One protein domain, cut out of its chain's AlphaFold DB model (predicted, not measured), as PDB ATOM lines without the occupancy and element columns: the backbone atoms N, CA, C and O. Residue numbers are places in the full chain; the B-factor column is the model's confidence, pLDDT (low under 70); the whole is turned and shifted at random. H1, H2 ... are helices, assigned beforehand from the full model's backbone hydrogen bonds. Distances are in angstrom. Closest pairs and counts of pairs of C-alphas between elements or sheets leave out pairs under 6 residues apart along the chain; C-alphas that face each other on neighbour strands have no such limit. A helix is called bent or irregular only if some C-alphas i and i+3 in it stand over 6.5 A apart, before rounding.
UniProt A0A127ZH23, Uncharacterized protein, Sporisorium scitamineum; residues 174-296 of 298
ATOM      1  N   GLN A 174      -7.708  35.380 -10.851       52.00
ATOM      2  CA  GLN A 174      -8.093  34.291 -11.751       52.00
ATOM      3  C   GLN A 174      -7.698  34.549 -13.205       52.00
ATOM      4  O   GLN A 174      -7.490  33.596 -13.947       52.00
ATOM      5  N   ASN A 175      -7.505  35.809 -13.605       56.25
ATOM      6  CA  ASN A 175      -7.113  36.168 -14.972       56.25
ATOM      7  C   ASN A 175      -5.728  35.647 -15.388       56.25
ATOM      8  O   ASN A 175      -5.447  35.600 -16.583       56.25
ATOM      9  N   ALA A 176      -4.893  35.227 -14.432       58.03
ATOM     10  CA  ALA A 176      -3.575  34.651 -14.689       58.03
ATOM     11  C   ALA A 176      -3.610  33.150 -15.050       58.03
ATOM     12  O   ALA A 176      -2.609  32.602 -15.509       58.03
ATOM     13  N   LEU A 177      -4.739  32.461 -14.846       63.03
ATOM     14  CA  LEU A 177      -4.868  31.036 -15.153       63.03
ATOM     15  C   LEU A 177      -5.199  30.808 -16.640       63.03
ATOM     16  O   LEU A 177      -6.009  31.547 -17.213       63.03
ATOM     17  N   PRO A 178      -4.673  29.730 -17.260       70.75
ATOM     18  CA  PRO A 178      -5.131  29.282 -18.572       70.75
ATOM     19  C   PRO A 178      -6.655  29.136 -18.579       70.75
ATOM     20  O   PRO A 178      -7.232  28.656 -17.599       70.75
ATOM     21  N   THR A 179      -7.315  29.533 -19.669       72.88
ATOM     22  CA  THR A 179      -8.785  29.565 -19.761       72.88
ATOM     23  C   THR A 179      -9.433  28.241 -19.347       72.88
ATOM     24  O   THR A 179     -10.376  28.246 -18.558       72.88
ATOM     25  N   ASN A 180      -8.862  27.107 -19.761       71.56
ATOM     26  CA  ASN A 180      -9.366  25.780 -19.398       71.56
ATOM     27  C   ASN A 180      -9.371  25.548 -17.876       71.56
ATOM     28  O   ASN A 180     -10.336  25.014 -17.339       71.56
ATOM     29  N   ARG A 181      -8.339  26.010 -17.154       77.50
ATOM     30  CA  ARG A 181      -8.267  25.871 -15.688       77.50
ATOM     31  C   ARG A 181      -9.247  26.796 -14.973       77.50
ATOM     32  O   ARG A 181      -9.856  26.368 -13.999       77.50
ATOM     33  N   ARG A 182      -9.424  28.032 -15.463       79.19
ATOM     34  CA  ARG A 182     -10.440  28.966 -14.938       79.19
ATOM     35  C   ARG A 182     -11.847  28.404 -15.075       79.19
ATOM     36  O   ARG A 182     -12.687  28.566 -14.198       79.19
ATOM     37  N   TYR A 183     -12.111  27.781 -16.213       83.12
ATOM     38  CA  TYR A 183     -13.429  27.261 -16.503       83.12
ATOM     39  C   TYR A 183     -13.719  25.988 -15.704       83.12
ATOM     40  O   TYR A 183     -14.792  25.865 -15.120       83.12
ATOM     41  N   HIS A 184     -12.736  25.091 -15.592       84.38
ATOM     42  CA  HIS A 184     -12.827  23.924 -14.721       84.38
ATOM     43  C   HIS A 184     -13.081  24.313 -13.254       84.38
ATOM     44  O   HIS A 184     -13.986  23.771 -12.624       84.38
ATOM     45  N   SER A 185     -12.351  25.300 -12.717       84.38
ATOM     46  CA  SER A 185     -12.570  25.765 -11.341       84.38
ATOM     47  C   SER A 185     -13.940  26.419 -11.149       84.38
ATOM     48  O   SER A 185     -14.576  26.206 -10.118       84.38
ATOM     49  N   TRP A 186     -14.434  27.170 -12.140       85.12
ATOM     50  CA  TRP A 186     -15.806  27.680 -12.112       85.12
ATOM     51  C   TRP A 186     -16.837  26.555 -12.101       85.12
ATOM     52  O   TRP A 186     -17.791  26.629 -11.332       85.12
ATOM     53  N   TRP A 187     -16.653  25.532 -12.937       88.00
ATOM     54  CA  TRP A 187     -17.578  24.409 -13.037       88.00
ATOM     55  C   TRP A 187     -17.686  23.649 -11.713       88.00
ATOM     56  O   TRP A 187     -18.796  23.393 -11.251       88.00
ATOM     57  N   LEU A 188     -16.557  23.385 -11.051       86.88
ATOM     58  CA  LEU A 188     -16.544  22.777  -9.717       86.88
ATOM     59  C   LEU A 188     -17.283  23.643  -8.688       86.88
ATOM     60  O   LEU A 188     -18.147  23.141  -7.975       86.88
ATOM     61  N   ALA A 189     -17.018  24.953  -8.660       85.94
ATOM     62  CA  ALA A 189     -17.715  25.872  -7.758       85.94
ATOM     63  C   ALA A 189     -19.224  25.957  -8.055       85.94
ATOM     64  O   ALA A 189     -20.037  26.098  -7.143       85.94
ATOM     65  N   TYR A 190     -19.618  25.867  -9.329       87.88
ATOM     66  CA  TYR A 190     -21.018  25.796  -9.739       87.88
ATOM     67  C   TYR A 190     -21.681  24.507  -9.236       87.88
ATOM     68  O   TYR A 190     -22.769  24.572  -8.665       87.88
ATOM     69  N   GLN A 191     -21.025  23.357  -9.410       87.50
ATOM     70  CA  GLN A 191     -21.521  22.068  -8.927       87.50
ATOM     71  C   GLN A 191     -21.644  22.039  -7.403       87.50
ATOM     72  O   GLN A 191     -22.642  21.544  -6.889       87.50
ATOM     73  N   GLU A 192     -20.679  22.613  -6.684       88.25
ATOM     74  CA  GLU A 192     -20.716  22.724  -5.224       88.25
ATOM     75  C   GLU A 192     -21.864  23.635  -4.758       88.25
ATOM     76  O   GLU A 192     -22.655  23.256  -3.895       88.25
ATOM     77  N   ALA A 193     -22.022  24.810  -5.378       84.31
ATOM     78  CA  ALA A 193     -23.075  25.763  -5.026       84.31
ATOM     79  C   ALA A 193     -24.485  25.279  -5.403       84.31
ATOM     80  O   ALA A 193     -25.470  25.679  -4.784       84.31
ATOM     81  N   HIS A 194     -24.613  24.443  -6.431       86.06
ATOM     82  CA  HIS A 194     -25.898  23.976  -6.948       86.06
ATOM     83  C   HIS A 194     -26.020  22.451  -6.928       86.06
ATOM     84  O   HIS A 194     -26.683  21.864  -7.788       86.06
ATOM     85  N   ALA A 195     -25.413  21.824  -5.918       80.94
ATOM     86  CA  ALA A 195     -25.493  20.391  -5.706       80.94
ATOM     87  C   ALA A 195     -26.948  19.944  -5.500       80.94
ATOM     88  O   ALA A 195     -27.727  20.566  -4.774       80.94
ATOM     89  N   GLY A 196     -27.306  18.826  -6.131       83.69
ATOM     90  CA  GLY A 196     -28.608  18.192  -5.964       83.69
ATOM     91  C   GLY A 196     -29.654  18.547  -7.031       83.69
ATOM     92  O   GLY A 196     -29.352  19.151  -8.069       83.69
ATOM     93  N   PRO A 197     -30.902  18.090  -6.815       87.56
ATOM     94  CA  PRO A 197     -31.957  18.171  -7.811       87.56
ATOM     95  C   PRO A 197     -32.385  19.615  -8.075       87.56
ATOM     96  O   PRO A 197     -32.278  20.498  -7.224       87.56
ATOM     97  N   TRP A 198     -32.929  19.842  -9.269       84.94
ATOM     98  CA  TRP A 198     -33.488  21.136  -9.639       84.94
ATOM     99  C   TRP A 198     -34.640  21.541  -8.697       84.94
ATOM    100  O   TRP A 198     -35.517  20.709  -8.434       84.94
ATOM    101  N   PRO A 199     -34.688  22.810  -8.242       84.38
ATOM    102  CA  PRO A 199     -35.747  23.320  -7.376       84.38
ATOM    103  C   PRO A 199     -37.155  23.025  -7.902       84.38
ATOM    104  O   PRO A 199     -37.474  23.227  -9.085       84.38
ATOM    105  N   LYS A 200     -38.032  22.572  -7.006       81.75
ATOM    106  CA  LYS A 200     -39.454  22.358  -7.305       81.75
ATOM    107  C   LYS A 200     -40.220  23.641  -7.001       81.75
ATOM    108  O   LYS A 200     -40.765  23.819  -5.919       81.75
ATOM    109  N   ILE A 201     -40.233  24.542  -7.979       74.00
ATOM    110  CA  ILE A 201     -40.843  25.878  -7.873       74.00
ATOM    111  C   ILE A 201     -42.366  25.776  -7.723       74.00
ATOM    112  O   ILE A 201     -42.965  26.520  -6.947       74.00
ATOM    113  N   PHE A 202     -42.984  24.816  -8.419       69.25
ATOM    114  CA  PHE A 202     -44.407  24.522  -8.322       69.25
ATOM    115  C   PHE A 202     -44.602  23.019  -8.091       69.25
ATOM    116  O   PHE A 202     -44.259  22.194  -8.932       69.25
ATOM    117  N   GLY A 203     -45.102  22.658  -6.910       57.66
ATOM    118  CA  GLY A 203     -45.534  21.296  -6.598       57.66
ATOM    119  C   GLY A 203     -47.050  21.154  -6.764       57.66
ATOM    120  O   GLY A 203     -47.759  22.165  -6.670       57.66
ATOM    121  N   PRO A 204     -47.567  19.931  -6.990       52.47
ATOM    122  CA  PRO A 204     -49.002  19.686  -6.948       52.47
ATOM    123  C   PRO A 204     -49.548  20.179  -5.601       52.47
ATOM    124  O   PRO A 204     -48.943  19.950  -4.556       52.47
ATOM    125  N   ARG A 205     -50.639  20.950  -5.678       51.31
ATOM    126  CA  ARG A 205     -51.356  21.610  -4.574       51.31
ATOM    127  C   ARG A 205     -51.192  20.880  -3.232       51.31
ATOM    128  O   ARG A 205     -51.718  19.789  -3.069       51.31
ATOM    129  N   GLY A 206     -50.545  21.525  -2.260       45.72
ATOM    130  CA  GLY A 206     -50.556  21.045  -0.877       45.72
ATOM    131  C   GLY A 206     -49.401  21.564  -0.025       45.72
ATOM    132  O   GLY A 206     -48.354  20.938   0.060       45.72
ATOM    133  N   GLY A 207     -49.594  22.705   0.637       52.25
ATOM    134  CA  GLY A 207     -48.954  22.956   1.936       52.25
ATOM    135  C   GLY A 207     -47.539  23.542   1.990       52.25
ATOM    136  O   GLY A 207     -47.087  23.842   3.092       52.25
ATOM    137  N   THR A 208     -46.824  23.780   0.884       56.94
ATOM    138  CA  THR A 208     -45.535  24.489   1.000       56.94
ATOM    139  C   THR A 208     -45.761  25.948   1.400       56.94
ATOM    140  O   THR A 208     -46.448  26.716   0.716       56.94
ATOM    141  N   SER A 209     -45.193  26.330   2.550       65.88
ATOM    142  CA  SER A 209     -45.199  27.711   3.037       65.88
ATOM    143  C   SER A 209     -44.775  28.664   1.919       65.88
ATOM    144  O   SER A 209     -43.832  28.390   1.175       65.88
ATOM    145  N   SER A 210     -45.457  29.807   1.818       70.88
ATOM    146  CA  SER A 210     -45.136  30.896   0.886       70.88
ATOM    147  C   SER A 210     -43.641  31.251   0.882       70.88
ATOM    148  O   SER A 210     -43.078  31.561  -0.168       70.88
ATOM    149  N   ALA A 211     -42.992  31.165   2.048       73.94
ATOM    150  CA  ALA A 211     -41.563  31.406   2.204       73.94
ATOM    151  C   ALA A 211     -40.703  30.331   1.515       73.94
ATOM    152  O   ALA A 211     -39.746  30.670   0.822       73.94
ATOM    153  N   ASN A 212     -41.080  29.054   1.622       79.75
ATOM    154  CA  ASN A 212     -40.357  27.950   0.985       79.75
ATOM    155  C   ASN A 212     -40.468  28.020  -0.542       79.75
ATOM    156  O   ASN A 212     -39.460  27.887  -1.228       79.75
ATOM    157  N   SER A 213     -41.655  28.314  -1.088       76.94
ATOM    158  CA  SER A 213     -41.814  28.498  -2.541       76.94
ATOM    159  C   SER A 213     -40.961  29.658  -3.066       76.94
ATOM    160  O   SER A 213     -40.356  29.554  -4.130       76.94
ATOM    161  N   MET A 214     -40.883  30.759  -2.311       78.88
ATOM    162  CA  MET A 214     -40.044  31.904  -2.667       78.88
ATOM    163  C   MET A 214     -38.553  31.550  -2.628       78.88
ATOM    164  O   MET A 214     -37.799  31.944  -3.514       78.88
ATOM    165  N   MET A 215     -38.121  30.802  -1.615       83.19
ATOM    166  CA  MET A 215     -36.743  30.326  -1.498       83.19
ATOM    167  C   MET A 215     -36.348  29.416  -2.665       83.19
ATOM    168  O   MET A 215     -35.302  29.627  -3.277       83.19
ATOM    169  N   GLU A 216     -37.199  28.456  -3.026       84.38
ATOM    170  CA  GLU A 216     -36.976  27.556  -4.163       84.38
ATOM    171  C   GLU A 216     -36.962  28.312  -5.500       84.38
ATOM    172  O   GLU A 216     -36.099  28.067  -6.345       84.38
ATOM    173  N   TYR A 217     -37.845  29.301  -5.671       83.44
ATOM    174  CA  TYR A 217     -37.816  30.189  -6.834       83.44
ATOM    175  C   TYR A 217     -36.510  30.990  -6.912       83.44
ATOM    176  O   TYR A 217     -35.865  31.015  -7.957       83.44
ATOM    177  N   LYS A 218     -36.057  31.590  -5.802       84.56
ATOM    178  CA  LYS A 218     -34.775  32.313  -5.755       84.56
ATOM    179  C   LYS A 218     -33.595  31.405  -6.096       84.56
ATOM    180  O   LYS A 218     -32.734  31.800  -6.876       84.56
ATOM    181  N   ARG A 219     -33.565  30.180  -5.559       85.94
ATOM    182  CA  ARG A 219     -32.538  29.175  -5.885       85.94
ATOM    183  C   ARG A 219     -32.522  28.844  -7.372       85.94
ATOM    184  O   ARG A 219     -31.450  28.795  -7.968       85.94
ATOM    185  N   TYR A 220     -33.697  28.667  -7.970       88.06
ATOM    186  CA  TYR A 220     -33.822  28.435  -9.403       88.06
ATOM    187  C   TYR A 220     -33.277  29.605 -10.227       88.06
ATOM    188  O   TYR A 220     -32.431  29.394 -11.092       88.06
ATOM    189  N   VAL A 221     -33.707  30.836  -9.928       87.12
ATOM    190  CA  VAL A 221     -33.262  32.037 -10.653       87.12
ATOM    191  C   VAL A 221     -31.746  32.209 -10.554       87.12
ATOM    192  O   VAL A 221     -31.095  32.481 -11.562       87.12
ATOM    193  N   LEU A 222     -31.165  31.995  -9.370       87.75
ATOM    194  CA  LEU A 222     -29.716  32.064  -9.171       87.75
ATOM    195  C   LEU A 222     -28.969  31.014 -10.001       87.75
ATOM    196  O   LEU A 222     -27.995  31.360 -10.670       87.75
ATOM    197  N   ARG A 223     -29.444  29.763 -10.013       90.25
ATOM    198  CA  ARG A 223     -28.834  28.677 -10.795       90.25
ATOM    199  C   ARG A 223     -28.879  28.970 -12.298       90.25
ATOM    200  O   ARG A 223     -27.857  28.868 -12.973       90.25
ATOM    201  N   ILE A 224     -30.027  29.418 -12.813       90.44
ATOM    202  CA  ILE A 224     -30.184  29.816 -14.223       90.44
ATOM    203  C   ILE A 224     -29.276  31.002 -14.570       90.44
ATOM    204  O   ILE A 224     -28.622  30.996 -15.612       90.44
ATOM    205  N   HIS A 225     -29.178  32.005 -13.697       88.56
ATOM    206  CA  HIS A 225     -28.308  33.158 -13.924       88.56
ATOM    207  C   HIS A 225     -26.818  32.775 -13.954       88.56
ATOM    208  O   HIS A 225     -26.057  33.280 -14.788       88.56
ATOM    209  N   ALA A 226     -26.395  31.867 -13.069       88.44
ATOM    210  CA  ALA A 226     -25.037  31.335 -13.061       88.44
ATOM    211  C   ALA A 226     -24.719  30.590 -14.369       88.44
ATOM    212  O   ALA A 226     -23.693  30.873 -14.996       88.44
ATOM    213  N   LEU A 227     -25.631  29.725 -14.831       90.94
ATOM    214  CA  LEU A 227     -25.503  29.026 -16.114       90.94
ATOM    215  C   LEU A 227     -25.468  29.982 -17.305       90.94
ATOM    216  O   LEU A 227     -24.619  29.834 -18.181       90.94
ATOM    217  N   ASP A 228     -26.349  30.984 -17.347       90.38
ATOM    218  CA  ASP A 228     -26.372  31.951 -18.444       90.38
ATOM    219  C   ASP A 228     -25.070  32.759 -18.523       90.38
ATOM    220  O   ASP A 228     -24.573  33.051 -19.612       90.38
ATOM    221  N   THR A 229     -24.495  33.099 -17.369       88.12
ATOM    222  CA  THR A 229     -23.211  33.802 -17.309       88.12
ATOM    223  C   THR A 229     -22.093  32.947 -17.900       88.12
ATOM    224  O   THR A 229     -21.336  33.425 -18.744       88.12
ATOM    225  N   ALA A 230     -22.012  31.670 -17.526       87.06
ATOM    226  CA  ALA A 230     -21.001  30.778 -18.082       87.06
ATOM    227  C   ALA A 230     -21.206  30.489 -19.563       87.06
ATOM    228  O   ALA A 230     -20.251  30.577 -20.329       87.06
ATOM    229  N   ARG A 231     -22.449  30.248 -19.989       90.62
ATOM    230  CA  ARG A 231     -22.821  30.122 -21.401       90.62
ATOM    231  C   ARG A 231     -22.306  31.312 -22.211       90.62
ATOM    232  O   ARG A 231     -21.674  31.122 -23.246       90.62
ATOM    233  N   ARG A 232     -22.532  32.540 -21.731       89.00
ATOM    234  CA  ARG A 232     -22.036  33.763 -22.385       89.00
ATOM    235  C   ARG A 232     -20.512  33.835 -22.422       89.00
ATOM    236  O   ARG A 232     -19.967  34.242 -23.445       89.00
ATOM    237  N   ASN A 233     -19.832  33.410 -21.361       87.12
ATOM    238  CA  ASN A 233     -18.371  33.407 -21.318       87.12
ATOM    239  C   ASN A 233     -17.767  32.379 -22.283       87.12
ATOM    240  O   ASN A 233     -16.849  32.725 -23.019       87.12
ATOM    241  N   VAL A 234     -18.318  31.164 -22.353       88.12
ATOM    242  CA  VAL A 234     -17.873  30.135 -23.309       88.12
ATOM    243  C   VAL A 234     -18.118  30.579 -24.749       88.12
ATOM    244  O   VAL A 234     -17.250  30.408 -25.595       88.12
ATOM    245  N   LEU A 235     -19.270  31.191 -25.041       89.31
ATOM    246  CA  LEU A 235     -19.558  31.720 -26.379       89.31
ATOM    247  C   LEU A 235     -18.672  32.915 -26.765       89.31
ATOM    248  O   LEU A 235     -18.428  33.135 -27.951       89.31
ATOM    249  N   GLY A 236     -18.252  33.717 -25.784       85.31
ATOM    250  CA  GLY A 236     -17.392  34.881 -25.995       85.31
ATOM    251  C   GLY A 236     -15.912  34.531 -26.152       85.31
ATOM    252  O   GLY A 236     -15.170  35.281 -26.787       85.31
ATOM    253  N   ASP A 237     -15.482  33.399 -25.599       84.19
ATOM    254  CA  ASP A 237     -14.093  32.969 -25.614       84.19
ATOM    255  C   ASP A 237     -13.802  32.043 -26.810       84.19
ATOM    256  O   ASP A 237     -14.299  30.924 -26.917       84.19
ATOM    257  N   ARG A 238     -12.944  32.514 -27.722       79.50
ATOM    258  CA  ARG A 238     -12.550  31.788 -28.942       79.50
ATOM    259  C   ARG A 238     -11.626  30.596 -28.677       79.50
ATOM    260  O   ARG A 238     -11.342  29.843 -29.604       79.50
ATOM    261  N   SER A 239     -11.115  30.453 -27.455       81.88
ATOM    262  CA  SER A 239     -10.227  29.351 -27.073       81.88
ATOM    263  C   SER A 239     -10.962  28.012 -26.966       81.88
ATOM    264  O   SER A 239     -10.346  26.962 -27.153       81.88
ATOM    265  N   PHE A 240     -12.281  28.030 -26.748       81.38
ATOM    266  CA  PHE A 240     -13.077  26.813 -26.667       81.38
ATOM    267  C   PHE A 240     -13.409  26.256 -28.051       81.38
ATOM    268  O   PHE A 240     -14.048  26.904 -28.882       81.38
ATOM    269  N   ARG A 241     -13.024  25.000 -28.283       82.69
ATOM    270  CA  ARG A 241     -13.409  24.247 -29.480       82.69
ATOM    271  C   ARG A 241     -14.747  23.556 -29.249       82.69
ATOM    272  O   ARG A 241     -14.798  22.398 -28.861       82.69
ATOM    273  N   LEU A 242     -15.832  24.283 -29.484       86.56
ATOM    274  CA  LEU A 242     -17.178  23.717 -29.439       86.56
ATOM    275  C   LEU A 242     -17.526  23.007 -30.748       86.56
ATOM    276  O   LEU A 242     -17.212  23.489 -31.839       86.56
ATOM    277  N   SER A 243     -18.268  21.903 -30.644       90.38
ATOM    278  CA  SER A 243     -18.945  21.330 -31.804       90.38
ATOM    279  C   SER A 243     -19.978  22.324 -32.357       90.38
ATOM    280  O   SER A 243     -20.535  23.151 -31.628       90.38
ATOM    281  N   LYS A 244     -20.287  22.237 -33.657       91.19
ATOM    282  CA  LYS A 244     -21.314  23.095 -34.279       91.19
ATOM    283  C   LYS A 244     -22.668  22.938 -33.575       91.19
ATOM    284  O   LYS A 244     -23.364  23.930 -33.370       91.19
ATOM    285  N   ALA A 245     -23.019  21.712 -33.184       91.75
ATOM    286  CA  ALA A 245     -24.249  21.413 -32.459       91.75
ATOM    287  C   ALA A 245     -24.273  22.087 -31.077       91.75
ATOM    288  O   ALA A 245     -25.245  22.767 -30.751       91.75
ATOM    289  N   ASP A 246     -23.188  21.970 -30.308       92.00
ATOM    290  CA  ASP A 246     -23.087  22.570 -28.974       92.00
ATOM    291  C   ASP A 246     -23.106  24.096 -29.038       92.00
ATOM    292  O   ASP A 246     -23.796  24.738 -28.251       92.00
ATOM    293  N   PHE A 247     -22.442  24.690 -30.031       91.62
ATOM    294  CA  PHE A 247     -22.504  26.130 -30.260       91.62
ATOM    295  C   PHE A 247     -23.943  26.614 -30.499       91.62
ATOM    296  O   PHE A 247     -24.374  27.599 -29.898       91.62
ATOM    297  N   PHE A 248     -24.722  25.919 -31.339       91.62
ATOM    298  CA  PHE A 248     -26.126  26.276 -31.573       91.62
ATOM    299  C   PHE A 248     -26.994  26.096 -30.328       91.62
ATOM    300  O   PHE A 248     -27.820  26.966 -30.044       91.62
ATOM    301  N   ARG A 249     -26.785  25.016 -29.567       91.31
ATOM    302  CA  ARG A 249     -27.491  24.784 -28.301       91.31
ATOM    303  C   ARG A 249     -27.181  25.879 -27.288       91.31
ATOM    304  O   ARG A 249     -28.109  26.447 -26.722       91.31
ATOM    305  N   LEU A 250     -25.911  26.250 -27.121       91.75
ATOM    306  CA  LEU A 250     -25.503  27.330 -26.222       91.75
ATOM    307  C   LEU A 250     -25.958  28.705 -26.708       91.75
ATOM    308  O   LEU A 250     -26.137  29.596 -25.889       91.75
ATOM    309  N   LYS A 251     -26.171  28.923 -28.010       91.81
ATOM    310  CA  LYS A 251     -26.623  30.225 -28.528       91.81
ATOM    311  C   LYS A 251     -28.020  30.604 -28.027       91.81
ATOM    312  O   LYS A 251     -28.298  31.797 -27.864       91.81
ATOM    313  N   ARG A 252     -28.882  29.618 -27.757       90.75
ATOM    314  CA  ARG A 252     -30.194  29.841 -27.137       90.75
ATOM    315  C   ARG A 252     -30.008  30.479 -25.752       90.75
ATOM    316  O   ARG A 252     -29.119  30.112 -24.998       90.75
ATOM    317  N   GLY A 253     -30.788  31.512 -25.454       86.88
ATOM    318  CA  GLY A 253     -30.778  32.159 -24.141       86.88
ATOM    319  C   GLY A 253     -31.790  31.521 -23.199       86.88
ATOM    320  O   GLY A 253     -32.799  30.977 -23.653       86.88
ATOM    321  N   PHE A 254     -31.535  31.643 -21.900       87.25
ATOM    322  CA  PHE A 254     -32.542  31.388 -20.876       87.25
ATOM    323  C   PHE A 254     -33.605  32.492 -20.876       87.25
ATOM    324  O   PHE A 254     -33.352  33.630 -21.290       87.25
ATOM    325  N   HIS A 255     -34.809  32.152 -20.431       81.56
ATOM    326  CA  HIS A 255     -35.884  33.108 -20.260       81.56
ATOM    327  C   HIS A 255     -35.529  34.079 -19.122       81.56
ATOM    328  O   HIS A 255     -35.027  33.666 -18.074       81.56
ATOM    329  N   PRO A 256     -35.762  35.393 -19.288       73.50
ATOM    330  CA  PRO A 256     -35.497  36.348 -18.225       73.50
ATOM    331  C   PRO A 256     -36.533  36.199 -17.105       73.50
ATOM    332  O   PRO A 256     -37.611  36.787 -17.148       73.50
ATOM    333  N   TRP A 257     -36.173  35.468 -16.055       70.25
ATOM    334  CA  TRP A 257     -36.926  35.408 -14.799       70.25
ATOM    335  C   TRP A 257     -36.633  36.636 -13.936       70.25
ATOM    336  O   TRP A 257     -36.007  36.543 -12.884       70.25
ATOM    337  N   LYS A 258     -37.024  37.821 -14.412       66.00
ATOM    338  CA  LYS A 258     -36.894  39.054 -13.627       66.00
ATOM    339  C   LYS A 258     -37.938  39.060 -12.521       66.00
ATOM    340  O   LYS A 258     -39.115  39.013 -12.859       66.00
ATOM    341  N   ASP A 259     -37.485  39.128 -11.266       63.91
ATOM    342  CA  ASP A 259     -38.221  39.395 -10.018       63.91
ATOM    343  C   ASP A 259     -39.750  39.323 -10.132       63.91
ATOM    344  O   ASP A 259     -40.462  40.302  -9.897       63.91
ATOM    345  N   VAL A 260     -40.272  38.155 -10.522       68.69
ATOM    346  CA  VAL A 260     -41.712  37.989 -10.710       68.69
ATOM    347  C   VAL A 260     -42.349  38.060  -9.321       68.69
ATOM    348  O   VAL A 260     -41.990  37.255  -8.453       68.69
ATOM    349  N   PRO A 261     -43.294  38.986  -9.069       68.12
ATOM    350  CA  PRO A 261     -43.937  39.088  -7.766       68.12
ATOM    351  C   PRO A 261     -44.591  37.755  -7.386       68.12
ATOM    352  O   PRO A 261     -45.263  37.133  -8.206       68.12
ATOM    353  N   LEU A 262     -44.466  37.320  -6.126       65.12
ATOM    354  CA  LEU A 262     -44.971  36.005  -5.685       65.12
ATOM    355  C   LEU A 262     -46.473  35.806  -5.955       65.12
ATOM    356  O   LEU A 262     -46.929  34.700  -6.255       65.12
ATOM    357  N   LYS A 263     -47.238  36.898  -5.846       66.81
ATOM    358  CA  LYS A 263     -48.681  36.931  -6.118       66.81
ATOM    359  C   LYS A 263     -48.986  36.577  -7.576       66.81
ATOM    360  O   LYS A 263     -49.968  35.885  -7.838       66.81
ATOM    361  N   ASP A 264     -48.118  36.988  -8.492       69.94
ATOM    362  CA  ASP A 264     -48.226  36.681  -9.914       69.94
ATOM    363  C   ASP A 264     -47.624  35.320 -10.234       69.94
ATOM    364  O   ASP A 264     -48.179  34.600 -11.057       69.94
ATOM    365  N   LEU A 265     -46.565  34.918  -9.525       68.00
ATOM    366  CA  LEU A 265     -45.914  33.621  -9.678       68.00
ATOM    367  C   LEU A 265     -46.907  32.462  -9.480       68.00
ATOM    368  O   LEU A 265     -46.944  31.547 -10.294       68.00
ATOM    369  N   ARG A 266     -47.770  32.520  -8.453       66.62
ATOM    370  CA  ARG A 266     -48.794  31.482  -8.205       66.62
ATOM    371  C   ARG A 266     -49.931  31.489  -9.223       66.62
ATOM    372  O   ARG A 266     -50.343  30.426  -9.671       66.62
ATOM    373  N   LYS A 267     -50.430  32.670  -9.605       70.12
ATOM    374  CA  LYS A 267     -51.488  32.800 -10.628       70.12
ATOM    375  C   LYS A 267     -51.016  32.299 -11.990       70.12
ATOM    376  O   LYS A 267     -51.783  31.729 -12.757       70.12
ATOM    377  N   ARG A 268     -49.735  32.506 -12.267       66.62
ATOM    378  CA  ARG A 268     -49.075  32.120 -13.504       66.62
ATOM    379  C   ARG A 268     -48.464  30.717 -13.441       66.62
ATOM    380  O   ARG A 268     -48.100  30.193 -14.484       66.62
ATOM    381  N   ALA A 269     -48.414  30.073 -12.275       64.75
ATOM    382  CA  ALA A 269     -47.769  28.774 -12.073       64.75
ATOM    383  C   ALA A 269     -48.221  27.710 -13.081       64.75
ATOM    384  O   ALA A 269     -47.383  27.019 -13.642       64.75
ATOM    385  N   ALA A 270     -49.521  27.625 -13.380       65.69
ATOM    386  CA  ALA A 270     -50.039  26.668 -14.361       65.69
ATOM    387  C   ALA A 270     -49.528  26.938 -15.790       65.69
ATOM    388  O   ALA A 270     -49.196  26.005 -16.512       65.69
ATOM    389  N   TRP A 271     -49.410  28.212 -16.173       67.06
ATOM    390  CA  TRP A 271     -48.913  28.636 -17.486       67.06
ATOM    391  C   TRP A 271     -47.393  28.537 -17.608       67.06
ATOM    392  O   TRP A 271     -46.871  28.294 -18.690       67.06
ATOM    393  N   TYR A 272     -46.678  28.735 -16.501       76.19
ATOM    394  CA  TYR A 272     -45.220  28.738 -16.483       76.19
ATOM    395  C   TYR A 272     -44.629  27.383 -16.114       76.19
ATOM    396  O   TYR A 272     -43.449  27.188 -16.364       76.19
ATOM    397  N   GLN A 273     -45.396  26.434 -15.570       79.06
ATOM    398  CA  GLN A 273     -44.863  25.116 -15.219       79.06
ATOM    399  C   GLN A 273     -44.282  24.408 -16.447       79.06
ATOM    400  O   GLN A 273     -43.160  23.921 -16.385       79.06
ATOM    401  N   SER A 274     -44.986  24.417 -17.581       80.00
ATOM    402  CA  SER A 274     -44.463  23.851 -18.833       80.00
ATOM    403  C   SER A 274     -43.208  24.582 -19.320       80.00
ATOM    404  O   SER A 274     -42.244  23.937 -19.724       80.00
ATOM    405  N   LEU A 275     -43.185  25.917 -19.228       82.88
ATOM    406  CA  LEU A 275     -42.025  26.736 -19.595       82.88
ATOM    407  C   LEU A 275     -40.809  26.420 -18.711       82.88
ATOM    408  O   LEU A 275     -39.707  26.260 -19.221       82.88
ATOM    409  N   ILE A 276     -41.019  26.310 -17.400       83.75
ATOM    410  CA  ILE A 276     -39.980  26.017 -16.410       83.75
ATOM    411  C   ILE A 276     -39.424  24.619 -16.615       83.75
ATOM    412  O   ILE A 276     -38.211  24.454 -16.563       83.75
ATOM    413  N   GLU A 277     -40.273  23.614 -16.830       86.50
ATOM    414  CA  GLU A 277     -39.790  22.253 -17.067       86.50
ATOM    415  C   GLU A 277     -39.009  22.166 -18.384       86.50
ATOM    416  O   GLU A 277     -37.886  21.662 -18.382       86.50
ATOM    417  N   ALA A 278     -39.505  22.776 -19.467       85.94
ATOM    418  CA  ALA A 278     -38.763  22.867 -20.727       85.94
ATOM    419  C   ALA A 278     -37.423  23.611 -20.565       85.94
ATOM    420  O   ALA A 278     -36.421  23.283 -21.204       85.94
ATOM    421  N   GLU A 279     -37.375  24.624 -19.703       89.31
ATOM    422  CA  GLU A 279     -36.145  25.351 -19.425       89.31
ATOM    423  C   GLU A 279     -35.187  24.589 -18.516       89.31
ATOM    424  O   GLU A 279     -33.980  24.688 -18.708       89.31
ATOM    425  N   LYS A 280     -35.684  23.794 -17.565       90.50
ATOM    426  CA  LYS A 280     -34.856  22.873 -16.776       90.50
ATOM    427  C   LYS A 280     -34.235  21.805 -17.664       90.50
ATOM    428  O   LYS A 280     -33.070  21.473 -17.477       90.50
ATOM    429  N   GLU A 281     -34.984  21.270 -18.625       91.31
ATOM    430  CA  GLU A 281     -34.445  20.348 -19.627       91.31
ATOM    431  C   GLU A 281     -33.330  21.013 -20.429       91.31
ATOM    432  O   GLU A 281     -32.218  20.493 -20.486       91.31
ATOM    433  N   TYR A 282     -33.583  22.216 -20.948       92.19
ATOM    434  CA  TYR A 282     -32.556  22.988 -21.636       92.19
ATOM    435  C   TYR A 282     -31.347  23.296 -20.733       92.19
ATOM    436  O   TYR A 282     -30.202  23.194 -21.169       92.19
ATOM    437  N   ALA A 283     -31.568  23.616 -19.458       92.12
ATOM    438  CA  ALA A 283     -30.503  23.877 -18.500       92.12
ATOM    439  C   ALA A 283     -29.625  22.644 -18.263       92.12
ATOM    440  O   ALA A 283     -28.410  22.790 -18.198       92.12
ATOM    441  N   LYS A 284     -30.209  21.440 -18.208       92.88
ATOM    442  CA  LYS A 284     -29.452  20.178 -18.134       92.88
ATOM    443  C   LYS A 284     -28.607  19.946 -19.383       92.88
ATOM    444  O   LYS A 284     -27.472  19.489 -19.277       92.88
ATOM    445  N   GLU A 285     -29.131  20.274 -20.564       93.62
ATOM    446  CA  GLU A 285     -28.339  20.199 -21.797       93.62
ATOM    447  C   GLU A 285     -27.145  21.157 -21.748       93.62
ATOM    448  O   GLU A 285     -26.027  20.767 -22.085       93.62
ATOM    449  N   VAL A 286     -27.369  22.398 -21.302       92.75
ATOM    450  CA  VAL A 286     -26.303  23.388 -21.117       92.75
ATOM    451  C   VAL A 286     -25.290  22.881 -20.096       92.75
ATOM    452  O   VAL A 286     -24.108  22.868 -20.410       92.75
ATOM    453  N   GLU A 287     -25.727  22.400 -18.931       92.44
ATOM    454  CA  GLU A 287     -24.864  21.786 -17.913       92.44
ATOM    455  C   GLU A 287     -23.971  20.695 -18.511       92.44
ATOM    456  O   GLU A 287     -22.760  20.753 -18.331       92.44
ATOM    457  N   GLY A 288     -24.522  19.771 -19.302       92.25
ATOM    458  CA  GLY A 288     -23.730  18.711 -19.932       92.25
ATOM    459  C   GLY A 288     -22.724  19.216 -20.975       92.25
ATOM    460  O   GLY A 288     -21.644  18.647 -21.121       92.25
ATOM    461  N   ILE A 289     -23.043  20.285 -21.713       91.19
ATOM    462  CA  ILE A 289     -22.081  20.918 -22.634       91.19
ATOM    463  C   ILE A 289     -20.968  21.600 -21.838       91.19
ATOM    464  O   ILE A 289     -19.789  21.431 -22.142       91.19
ATOM    465  N   LEU A 290     -21.345  22.373 -20.821       89.50
ATOM    466  CA  LEU A 290     -20.422  23.100 -19.961       89.50
ATOM    467  C   LEU A 290     -19.511  22.136 -19.186       89.50
ATOM    468  O   LEU A 290     -18.327  22.417 -19.053       89.50
ATOM    469  N   GLU A 291     -20.005  20.979 -18.761       90.88
ATOM    470  CA  GLU A 291     -19.193  19.932 -18.144       90.88
ATOM    471  C   GLU A 291     -18.075  19.459 -19.076       90.88
ATOM    472  O   GLU A 291     -16.907  19.512 -18.697       90.88
ATOM    473  N   ARG A 292     -18.406  19.103 -20.326       89.81
ATOM    474  CA  ARG A 292     -17.416  18.684 -21.336       89.81
ATOM    475  C   ARG A 292     -16.366  19.758 -21.605       89.81
ATOM    476  O   ARG A 292     -15.179  19.458 -21.716       89.81
ATOM    477  N   VAL A 293     -16.797  21.022 -21.648       86.44
ATOM    478  CA  VAL A 293     -15.896  22.180 -21.759       86.44
ATOM    479  C   VAL A 293     -14.931  22.243 -20.570       86.44
ATOM    480  O   VAL A 293     -13.743  22.495 -20.759       86.44
ATOM    481  N   GLY A 294     -15.423  22.000 -19.353       80.75
ATOM    482  CA  GLY A 294     -14.626  22.048 -18.129       80.75
ATOM    483  C   GLY A 294     -13.717  20.849 -17.910       80.75
ATOM    484  O   GLY A 294     -12.639  21.021 -17.350       80.75
ATOM    485  N   THR A 295     -14.098  19.655 -18.352       81.94
ATOM    486  CA  THR A 295     -13.255  18.455 -18.252       81.94
ATOM    487  C   THR A 295     -12.295  18.308 -19.430       81.94
ATOM    488  O   THR A 295     -11.370  17.500 -19.365       81.94
ATOM    489  N   GLY A 296     -12.486  19.084 -20.502       73.88
ATOM    490  CA  GLY A 296     -11.737  18.931 -21.749       73.88
ATOM    491  C   GLY A 296     -12.101  17.652 -22.509       73.88
ATOM    492  O   GLY A 296     -11.332  17.213 -23.360       73.88
TER     493      GLY A 296
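AT A GLANCE: This is residues 174 to 296 of the 298 residues of an uncharacterized protein of Sporisorium scitamineum (UniProt A0A127ZH23). Two long helices, H2 and H4, run the same way along an elongated body; near their last residues H1 packs on the end of H4, and the short H3 packs on both. At the other end H4 begins with a sharp kink, and residues 204 to 209 stick out. The printed part has 123 residues with four named helices, H1 to H4 in chain order, and no named strand; the class is all helix. It is only just compact, close to loose, with a radius of gyration of the C-alphas of 16.2 A and spans of 48 by 26 by 21 A.

IN THESE COORDINATES: H1, residues 179 to 193, begins at C-alpha 179 (-8.785, 29.565, -19.761) and measures 20.9 A. H2, residues 210 to 236, measures 38.8 A. H3 holds residues 244 to 251, 10.6 A. H4, residues 262 to 295, measures 38.4 A and ends at C-alpha 295 (-13.255, 18.455, -18.252). H4 is irregular, with C-alphas 267 and 270 7.3 A apart, and has a kink of 87 degrees near residue 270.

HOW THE PARTS SIT: H4 is the hub, touching the three other helices, and H1, H2 and H4 form a bundle, a group of three helices set together. H1 touches H4 at residues 290 to 295 alone, closest at C-alphas 184 and 294, 4.3 A. H2 and H4 touch at a steep tilt of 38 degrees, closest at C-alphas 214 and 262, 7.1 A. H1 and H2 are close but not clearly touching. H2 touches H3, closest at C-alphas 231 and 250, 6.2 A. H3 and H4, a helical hairpin, only just touch, with 3 pairs of C-alphas within 8 A, closest at 250 and 286, 6.5 A. H1 and H3 are apart. Every O i to N i+4 pair is within hydrogen-bond range in H1, H2 and H3, and 25 of 30 in H4.

THE WHOLE: The farthest C-alphas, of Ala 176 and Gly 206, are 50.8 A apart. The printed part has no cut. The link from H1 to H2, 16 residues, is long. Confidence is under 70 at residues 174 to 177, 202 to 209, 258 to 266 and 268 to 271.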